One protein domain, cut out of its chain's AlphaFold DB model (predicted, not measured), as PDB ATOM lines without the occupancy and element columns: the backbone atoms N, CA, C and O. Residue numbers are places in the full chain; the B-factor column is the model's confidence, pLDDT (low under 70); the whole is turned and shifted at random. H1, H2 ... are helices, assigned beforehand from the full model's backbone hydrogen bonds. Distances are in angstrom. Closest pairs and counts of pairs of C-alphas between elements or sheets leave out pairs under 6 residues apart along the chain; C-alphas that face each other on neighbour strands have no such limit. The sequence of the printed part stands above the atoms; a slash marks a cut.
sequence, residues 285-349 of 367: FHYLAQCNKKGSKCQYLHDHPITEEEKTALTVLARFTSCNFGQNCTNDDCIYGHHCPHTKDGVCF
ATOM      1  N   PHE A 285     -10.091 -15.003 -43.308       88.31
ATOM      2  CA  PHE A 285     -10.692 -13.765 -42.798       88.31
ATOM      3  C   PHE A 285     -12.093 -13.936 -42.217       88.31
ATOM      4  O   PHE A 285     -12.499 -13.096 -41.433       88.31
ATOM      5  N   HIS A 286     -12.853 -14.958 -42.609       89.44
ATOM      6  CA  HIS A 286     -14.177 -15.182 -42.029       89.44
ATOM      7  C   HIS A 286     -14.070 -15.787 -40.629       89.44
ATOM      8  O   HIS A 286     -14.787 -15.368 -39.730       89.44
ATOM      9  N   TYR A 287     -13.159 -16.747 -40.452       87.44
ATOM     10  CA  TYR A 287     -13.032 -17.491 -39.198       87.44
ATOM     11  C   TYR A 287     -12.062 -16.860 -38.191       87.44
ATOM     12  O   TYR A 287     -12.159 -17.154 -37.001       87.44
ATOM     13  N   LEU A 288     -11.111 -16.034 -38.644       86.88
ATOM     14  CA  LEU A 288     -10.061 -15.456 -37.792       86.88
ATOM     15  C   LEU A 288     -10.148 -13.932 -37.629       86.88
ATOM     16  O   LEU A 288      -9.479 -13.388 -36.760       86.88
ATOM     17  N   ALA A 289     -10.912 -13.241 -38.475       85.56
ATOM     18  CA  ALA A 289     -11.040 -11.783 -38.464       85.56
ATOM     19  C   ALA A 289     -12.394 -11.374 -39.073       85.56
ATOM     20  O   ALA A 289     -13.390 -12.079 -38.903       85.56
ATOM     21  N   GLN A 290     -12.440 -10.256 -39.807       83.00
ATOM     22  CA  GLN A 290     -13.622  -9.835 -40.552       83.00
ATOM     23  C   GLN A 290     -13.422  -9.976 -42.065       83.00
ATOM     24  O   GLN A 290     -12.577  -9.327 -42.685       83.00
ATOM     25  N   CYS A 291     -14.243 -10.822 -42.693       83.50
ATOM     26  CA  CYS A 291     -14.275 -10.942 -44.145       83.50
ATOM     27  C   CYS A 291     -15.073  -9.785 -44.763       83.50
ATOM     28  O   CYS A 291     -16.295  -9.724 -44.652       83.50
ATOM     29  N   ASN A 292     -14.390  -8.913 -45.507       80.31
ATOM     30  CA  ASN A 292     -15.009  -7.769 -46.191       80.31
ATOM     31  C   ASN A 292     -15.850  -8.157 -47.428       80.31
ATOM     32  O   ASN A 292     -16.420  -7.292 -48.096       80.31
ATOM     33  N   LYS A 293     -15.934  -9.452 -47.768       78.75
ATOM     34  CA  LYS A 293     -16.768  -9.964 -48.865       78.75
ATOM     35  C   LYS A 293     -18.078 -10.511 -48.298       78.75
ATOM     36  O   LYS A 293     -18.074 -11.510 -47.586       78.75
ATOM     37  N   LYS A 294     -19.206  -9.876 -48.644       62.38
ATOM     38  CA  LYS A 294     -20.549 -10.332 -48.243       62.38
ATOM     39  C   LYS A 294     -20.819 -11.748 -48.775       62.38
ATOM     40  O   LYS A 294     -20.802 -11.935 -49.994       62.38
ATOM     41  N   GLY A 295     -21.076 -12.694 -47.865       62.50
ATOM     42  CA  GLY A 295     -21.599 -14.050 -48.107       62.50
ATOM     43  C   GLY A 295     -21.102 -14.722 -49.392       62.50
ATOM     44  O   GLY A 295     -19.984 -15.225 -49.455       62.50
ATOM     45  N   SER A 296     -21.927 -14.669 -50.441       62.69
ATOM     46  CA  SER A 296     -21.752 -15.361 -51.726       62.69
ATOM     47  C   SER A 296     -20.644 -14.828 -52.647       62.69
ATOM     48  O   SER A 296     -20.355 -15.450 -53.667       62.69
ATOM     49  N   LYS A 297     -20.000 -13.694 -52.331       78.88
ATOM     50  CA  LYS A 297     -18.901 -13.134 -53.152       78.88
ATOM     51  C   LYS A 297     -17.506 -13.602 -52.728       78.88
ATOM     52  O   LYS A 297     -16.515 -13.247 -53.375       78.88
ATOM     53  N   CYS A 298     -17.390 -14.340 -51.627       83.31
ATOM     54  CA  CYS A 298     -16.116 -14.917 -51.228       83.31
ATOM     55  C   CYS A 298     -15.860 -16.223 -51.985       83.31
ATOM     56  O   CYS A 298     -16.715 -17.095 -52.050       83.31
ATOM     57  N   GLN A 299     -14.656 -16.375 -52.539       84.62
ATOM     58  CA  GLN A 299     -14.234 -17.610 -53.218       84.62
ATOM     59  C   GLN A 299     -13.920 -18.760 -52.244       84.62
ATOM     60  O   GLN A 299     -13.596 -19.867 -52.669       84.62
ATOM     61  N   TYR A 300     -13.961 -18.477 -50.944       87.31
ATOM     62  CA  TYR A 300     -13.634 -19.391 -49.863       87.31
ATOM     63  C   TYR A 300     -14.877 -19.644 -49.009       87.31
ATOM     64  O   TYR A 300     -15.734 -18.771 -48.889       87.31
ATOM     65  N   LEU A 301     -14.963 -20.827 -48.409       86.62
ATOM     66  CA  LEU A 301     -16.132 -21.250 -47.638       86.62
ATOM     67  C   LEU A 301     -16.273 -20.451 -46.337       86.62
ATOM     68  O   LEU A 301     -15.297 -20.310 -45.593       86.62
ATOM     69  N   HIS A 302     -17.491 -19.978 -46.071       88.56
ATOM     70  CA  HIS A 302     -17.906 -19.327 -44.820       88.56
ATOM     71  C   HIS A 302     -18.873 -20.197 -44.000       88.56
ATOM     72  O   HIS A 302     -18.945 -20.057 -42.791       88.56
ATOM     73  N   ASP A 303     -19.573 -21.133 -44.640       82.44
ATOM     74  CA  ASP A 303     -20.701 -21.840 -44.017       82.44
ATOM     75  C   ASP A 303     -20.298 -23.187 -43.385       82.44
ATOM     76  O   ASP A 303     -21.133 -24.068 -43.193       82.44
ATOM     77  N   HIS A 304     -19.006 -23.388 -43.101       83.31
ATOM     78  CA  HIS A 304     -18.503 -24.628 -42.513       83.31
ATOM     79  C   HIS A 304     -18.250 -24.429 -41.013       83.31
ATOM     80  O   HIS A 304     -17.374 -23.643 -40.651       83.31
ATOM     81  N   PRO A 305     -18.966 -25.134 -40.125       82.31
ATOM     82  CA  PRO A 305     -18.656 -25.083 -38.706       82.31
ATOM     83  C   PRO A 305     -17.263 -25.678 -38.480       82.31
ATOM     84  O   PRO A 305     -16.963 -26.757 -38.986       82.31
ATOM     85  N   ILE A 306     -16.420 -24.962 -37.740       84.50
ATOM     86  CA  ILE A 306     -15.088 -25.429 -37.348       84.50
ATOM     87  C   ILE A 306     -15.010 -25.570 -35.833       84.50
ATOM     88  O   ILE A 306     -15.600 -24.780 -35.098       84.50
ATOM     89  N   THR A 307     -14.263 -26.569 -35.384       85.00
ATOM     90  CA  THR A 307     -13.880 -26.745 -33.977       85.00
ATOM     91  C   THR A 307     -12.845 -25.697 -33.544       85.00
ATOM     92  O   THR A 307     -12.187 -25.068 -34.381       85.00
ATOM     93  N   GLU A 308     -12.658 -25.503 -32.237       78.94
ATOM     94  CA  GLU A 308     -11.636 -24.581 -31.714       78.94
ATOM     95  C   GLU A 308     -10.208 -25.057 -32.041       78.94
ATOM     96  O   GLU A 308      -9.309 -24.250 -32.313       78.94
ATOM     97  N   GLU A 309      -9.995 -26.371 -32.124       71.88
ATOM     98  CA  GLU A 309      -8.752 -26.979 -32.595       71.88
ATOM     99  C   GLU A 309      -8.492 -26.639 -34.071       71.88
ATOM    100  O   GLU A 309      -7.388 -26.224 -34.437       71.88
ATOM    101  N   GLU A 310      -9.512 -26.739 -34.928       76.38
ATOM    102  CA  GLU A 310      -9.411 -26.356 -36.340       76.38
ATOM    103  C   GLU A 310      -9.201 -24.856 -36.525       76.38
ATOM    104  O   GLU A 310      -8.442 -24.452 -37.408       76.38
ATOM    105  N   LYS A 311      -9.829 -24.022 -35.693       82.44
ATOM    106  CA  LYS A 311      -9.615 -22.570 -35.687       82.44
ATOM    107  C   LYS A 311      -8.185 -22.224 -35.281       82.44
ATOM    108  O   LYS A 311      -7.540 -21.379 -35.913       82.44
ATOM    109  N   THR A 312      -7.641 -22.931 -34.295       75.56
ATOM    110  CA  THR A 312      -6.233 -22.811 -33.895       75.56
ATOM    111  C   THR A 312      -5.301 -23.233 -35.030       75.56
ATOM    112  O   THR A 312      -4.371 -22.500 -35.370       75.56
ATOM    113  N   ALA A 313      -5.574 -24.365 -35.683       73.81
ATOM    114  CA  ALA A 313      -4.794 -24.829 -36.827       73.81
ATOM    115  C   ALA A 313      -4.863 -23.841 -38.005       73.81
ATOM    116  O   ALA A 313      -3.842 -23.533 -38.622       73.81
ATOM    117  N   LEU A 314      -6.045 -23.287 -38.286       81.75
ATOM    118  CA  LEU A 314      -6.248 -22.269 -39.313       81.75
ATOM    119  C   LEU A 314      -5.447 -20.999 -39.009       81.75
ATOM    120  O   LEU A 314      -4.843 -20.433 -39.918       81.75
ATOM    121  N   THR A 315      -5.390 -20.592 -37.737       81.94
ATOM    122  CA  THR A 315      -4.575 -19.458 -37.270       81.94
ATOM    123  C   THR A 315      -3.096 -19.695 -37.539       81.94
ATOM    124  O   THR A 315      -2.429 -18.839 -38.122       81.94
ATOM    125  N   VAL A 316      -2.582 -20.874 -37.173       78.06
ATOM    126  CA  VAL A 316      -1.185 -21.240 -37.434       78.06
ATOM    127  C   VAL A 316      -0.912 -21.196 -38.936       78.06
ATOM    128  O   VAL A 316      -0.004 -20.497 -39.367       78.06
ATOM    129  N   LEU A 317      -1.737 -21.846 -39.758       80.88
ATOM    130  CA  LEU A 317      -1.558 -21.886 -41.215       80.88
ATOM    131  C   LEU A 317      -1.646 -20.502 -41.875       80.88
ATOM    132  O   LEU A 317      -0.899 -20.223 -42.816       80.88
ATOM    133  N   ALA A 318      -2.522 -19.622 -41.384       87.56
ATOM    134  CA  ALA A 318      -2.596 -18.239 -41.846       87.56
ATOM    135  C   ALA A 318      -1.266 -17.510 -41.598       87.56
ATOM    136  O   ALA A 318      -0.762 -16.842 -42.502       87.56
ATOM    137  N   ARG A 319      -0.619 -17.742 -40.450       86.06
ATOM    138  CA  ARG A 319       0.696 -17.170 -40.122       86.06
ATOM    139  C   ARG A 319       1.860 -17.732 -40.948       86.06
ATOM    140  O   ARG A 319       2.889 -17.078 -41.040       86.06
ATOM    141  N   PHE A 320       1.705 -18.872 -41.623       83.25
ATOM    142  CA  PHE A 320       2.673 -19.351 -42.632       83.25
ATOM    143  C   PHE A 320       2.513 -18.661 -43.998       83.25
ATOM    144  O   PHE A 320       3.334 -18.854 -44.899       83.25
ATOM    145  N   THR A 321       1.469 -17.851 -44.172       83.75
ATOM    146  CA  THR A 321       1.289 -16.994 -45.345       83.75
ATOM    147  C   THR A 321       1.827 -15.606 -45.024       83.75
ATOM    148  O   THR A 321       1.442 -15.012 -44.020       83.75
ATOM    149  N   SER A 322       2.724 -15.088 -45.861       86.69
ATOM    150  CA  SER A 322       3.359 -13.796 -45.613       86.69
ATOM    151  C   SER A 322       2.373 -12.639 -45.752       86.69
ATOM    152  O   SER A 322       1.592 -12.557 -46.701       86.69
ATOM    153  N   CYS A 323       2.431 -11.713 -44.800       88.38
ATOM    154  CA  CYS A 323       1.773 -10.425 -44.926       88.38
ATOM    155  C   CYS A 323       2.467  -9.595 -46.011       88.38
ATOM    156  O   CYS A 323       3.696  -9.524 -46.063       88.38
ATOM    157  N   ASN A 324       1.683  -8.886 -46.825       84.44
ATOM    158  CA  ASN A 324       2.214  -7.992 -47.858       84.44
ATOM    159  C   ASN A 324       3.056  -6.841 -47.284       84.44
ATOM    160  O   ASN A 324       3.961  -6.361 -47.959       84.44
ATOM    161  N   PHE A 325       2.769  -6.418 -46.051       80.31
ATOM    162  CA  PHE A 325       3.527  -5.383 -45.342       80.31
ATOM    163  C   PHE A 325       4.658  -5.961 -44.475       80.31
ATOM    164  O   PHE A 325       5.478  -5.203 -43.963       80.31
ATOM    165  N   GLY A 326       4.726  -7.292 -44.337       82.31
ATOM    166  CA  GLY A 326       5.754  -7.998 -43.573       82.31
ATOM    167  C   GLY A 326       5.969  -7.402 -42.182       82.31
ATOM    168  O   GLY A 326       5.015  -7.163 -41.448       82.31
ATOM    169  N   GLN A 327       7.233  -7.121 -41.868       77.88
ATOM    170  CA  GLN A 327       7.692  -6.517 -40.611       77.88
ATOM    171  C   GLN A 327       7.174  -5.092 -40.362       77.88
ATOM    172  O   GLN A 327       7.173  -4.626 -39.229       77.88
ATOM    173  N   ASN A 328       6.716  -4.401 -41.409       78.44
ATOM    174  CA  ASN A 328       6.216  -3.028 -41.330       78.44
ATOM    175  C   ASN A 328       4.683  -2.971 -41.245       78.44
ATOM    176  O   ASN A 328       4.092  -1.907 -41.426       78.44
ATOM    177  N   CYS A 329       4.010  -4.108 -41.041       82.38
ATOM    178  CA  CYS A 329       2.561  -4.123 -40.903       82.38
ATOM    179  C   CYS A 329       2.139  -3.452 -39.591       82.38
ATOM    180  O   CYS A 329       2.540  -3.878 -38.513       82.38
ATOM    181  N   THR A 330       1.289  -2.432 -39.690       82.31
ATOM    182  CA  THR A 330       0.721  -1.708 -38.541       82.31
ATOM    183  C   THR A 330      -0.700  -2.152 -38.195       82.31
ATOM    184  O   THR A 330      -1.315  -1.586 -37.299       82.31
ATOM    185  N   ASN A 331      -1.252  -3.134 -38.918       80.25
ATOM    186  CA  ASN A 331      -2.591  -3.645 -38.651       80.25
ATOM    187  C   ASN A 331      -2.551  -4.645 -37.492       80.25
ATOM    188  O   ASN A 331      -2.021  -5.750 -37.644       80.25
ATOM    189  N   ASP A 332      -3.159  -4.271 -36.370       75.44
ATOM    190  CA  ASP A 332      -3.214  -5.104 -35.175       75.44
ATOM    191  C   ASP A 332      -4.010  -6.398 -35.361       75.44
ATOM    192  O   ASP A 332      -3.651  -7.410 -34.756       75.44
ATOM    193  N   ASP A 333      -4.991  -6.388 -36.262       78.38
ATOM    194  CA  ASP A 333      -5.860  -7.526 -36.571       78.38
ATOM    195  C   ASP A 333      -5.345  -8.346 -37.769       78.38
ATOM    196  O   ASP A 333      -6.085  -9.097 -38.413       78.38
ATOM    197  N   CYS A 334      -4.070  -8.182 -38.143       84.25
ATOM    198  CA  CYS A 334      -3.483  -8.943 -39.239       84.25
ATOM    199  C   CYS A 334      -3.357 -10.430 -38.872       84.25
ATOM    200  O   CYS A 334      -2.649 -10.813 -37.945       84.25
ATOM    201  N   ILE A 335      -4.001 -11.284 -39.665       87.62
ATOM    202  CA  ILE A 335      -3.993 -12.742 -39.477       87.62
ATOM    203  C   ILE A 335      -2.807 -13.446 -40.157       87.62
ATOM    204  O   ILE A 335      -2.650 -14.660 -40.031       87.62
ATOM    205  N   TYR A 336      -2.004 -12.710 -40.927       88.56
ATOM    206  CA  TYR A 336      -0.890 -13.246 -41.711       88.56
ATOM    207  C   TYR A 336       0.446 -13.092 -40.988       88.56
ATOM    208  O   TYR A 336       0.603 -12.262 -40.099       88.56
ATOM    209  N   GLY A 337       1.435 -13.891 -41.383       84.81
ATOM    210  CA  GLY A 337       2.747 -13.876 -40.750       84.81
ATOM    211  C   GLY A 337       3.545 -12.628 -41.111       84.81
ATOM    212  O   GLY A 337       3.695 -12.286 -42.288       84.81
ATOM    213  N   HIS A 338       4.116 -11.979 -40.099       86.00
ATOM    214  CA  HIS A 338       5.087 -10.892 -40.272       86.00
ATOM    215  C   HIS A 338       6.530 -11.411 -40.294       86.00
ATOM    216  O   HIS A 338       7.387 -10.824 -40.954       86.00
ATOM    217  N   HIS A 339       6.773 -12.562 -39.660       80.56
ATOM    218  CA  HIS A 339       8.071 -13.221 -39.537       80.56
ATOM    219  C   HIS A 339       8.112 -14.523 -40.335       80.56
ATOM    220  O   HIS A 339       7.121 -15.250 -40.397       80.56
ATOM    221  N   CYS A 340       9.271 -14.825 -40.922       80.44
ATOM    222  CA  CYS A 340       9.490 -16.105 -41.581       80.44
ATOM    223  C   CYS A 340       9.535 -17.227 -40.523       80.44
ATOM    224  O   CYS A 340      10.408 -17.192 -39.661       80.44
ATOM    225  N   PRO A 341       8.661 -18.249 -40.592       77.50
ATOM    226  CA  PRO A 341       8.670 -19.364 -39.642       77.50
ATOM    227  C   PRO A 341       9.797 -20.378 -39.912       77.50
ATOM    228  O   PRO A 341       9.964 -21.340 -39.169       77.50
ATOM    229  N   HIS A 342      10.569 -20.192 -40.987       79.44
ATOM    230  CA  HIS A 342      11.664 -21.072 -41.402       79.44
ATOM    231  C   HIS A 342      13.039 -20.459 -41.111       79.44
ATOM    232  O   HIS A 342      13.964 -20.580 -41.917       79.44
ATOM    233  N   THR A 343      13.176 -19.775 -39.978       72.06
ATOM    234  CA  THR A 343      14.447 -19.208 -39.519       72.06
ATOM    235  C   THR A 343      15.084 -20.096 -38.459       72.06
ATOM    236  O   THR A 343      14.421 -20.481 -37.496       72.06
ATOM    237  N   LYS A 344      16.377 -20.389 -38.602       68.94
ATOM    238  CA  LYS A 344      17.196 -21.048 -37.580       68.94
ATOM    239  C   LYS A 344      18.446 -20.209 -37.337       68.94
ATOM    240  O   LYS A 344      19.097 -19.821 -38.298       68.94
ATOM    241  N   ASP A 345      18.732 -19.904 -36.069       65.94
ATOM    242  CA  ASP A 345      19.853 -19.045 -35.648       65.94
ATOM    243  C   ASP A 345      19.890 -17.707 -36.425       65.94
ATOM    244  O   ASP A 345      20.935 -17.229 -36.854       65.94
ATOM    245  N   GLY A 346      18.707 -17.129 -36.661       64.50
ATOM    246  CA  GLY A 346      18.565 -15.884 -37.411       64.50
ATOM    247  C   GLY A 346      18.783 -16.015 -38.919       64.50
ATOM    248  O   GLY A 346      18.900 -14.997 -39.569       64.50
ATOM    249  N   VAL A 347      18.823 -17.210 -39.513       72.19
ATOM    250  CA  VAL A 347      18.967 -17.371 -40.971       72.19
ATOM    251  C   VAL A 347      17.805 -18.177 -41.535       72.19
ATOM    252  O   VAL A 347      17.447 -19.238 -41.019       72.19
ATOM    253  N   CYS A 348      17.192 -17.674 -42.609       76.56
ATOM    254  CA  CYS A 348      16.179 -18.424 -43.343       76.56
ATOM    255  C   CYS A 348      16.815 -19.624 -44.055       76.56
ATOM    256  O   CYS A 348      17.645 -19.457 -44.945       76.56
ATOM    257  N   PHE A 349      16.391 -20.841 -43.711       79.81
ATOM    258  CA  PHE A 349      16.873 -22.064 -44.369       79.81
ATOM    259  C   PHE A 349      16.009 -22.476 -45.571       79.81
ATOM    260  O   PHE A 349      16.276 -23.487 -46.221       79.81
TER     261      PHE A 349
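Overview. This is residues 285 to 349 of the 367 residues of the protein "C3H1-type domain-containing protein" of Escovopsis weberi (UniProt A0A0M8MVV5). Little regular structure is present: an elongated, loose run of loops holds one short helix, H2, and a brief helical turn, H1, that packs on it. The loop of residues 289 to 307 swings out to one end, where Ser 296 lies, and the long stretch 320 to 349 folds back on itself and then runs to the other end, at Asp 345. The printed part has 65 residues, with H1 then H2, no named strand, and 16 residues in named elements, an all-helix class. The radius of gyration of the C-alphas is 14.0 A, and the spans are 43 by 25 by 19 A.

Along the chain. H1 is residues 285 to 288, beginning at C-alpha 285 (-10.692, -13.765, -42.798). H2 is residues 308 to 319, 16.7 A long, ending at C-alpha 319 (0.696, -17.170, -40.122).

Arrangement. H1 and H2 touch, H2 with residues 311 to 315 alone; the closest C-alphas, of Leu 288 and Thr 315, are 6.8 A apart. In H2 every O i to N i+4 pair is within hydrogen-bond range; H1 is too short for such a pair, and its 1 O i to N i+3 pair is not within range. Residues 343 to 344 pair antiparallel with residues 347 to 348.

Size, cuts and confidence. The C-alphas of Ser 296 and Asp 345, the two farthest apart, are 44.8 A apart. The printed part has no cut, and the link from H1 to H2, 19 residues, is long. Mean pLDDT of the printed part is 80.4; residues 294 to 296 and 344 to 346 are under 70.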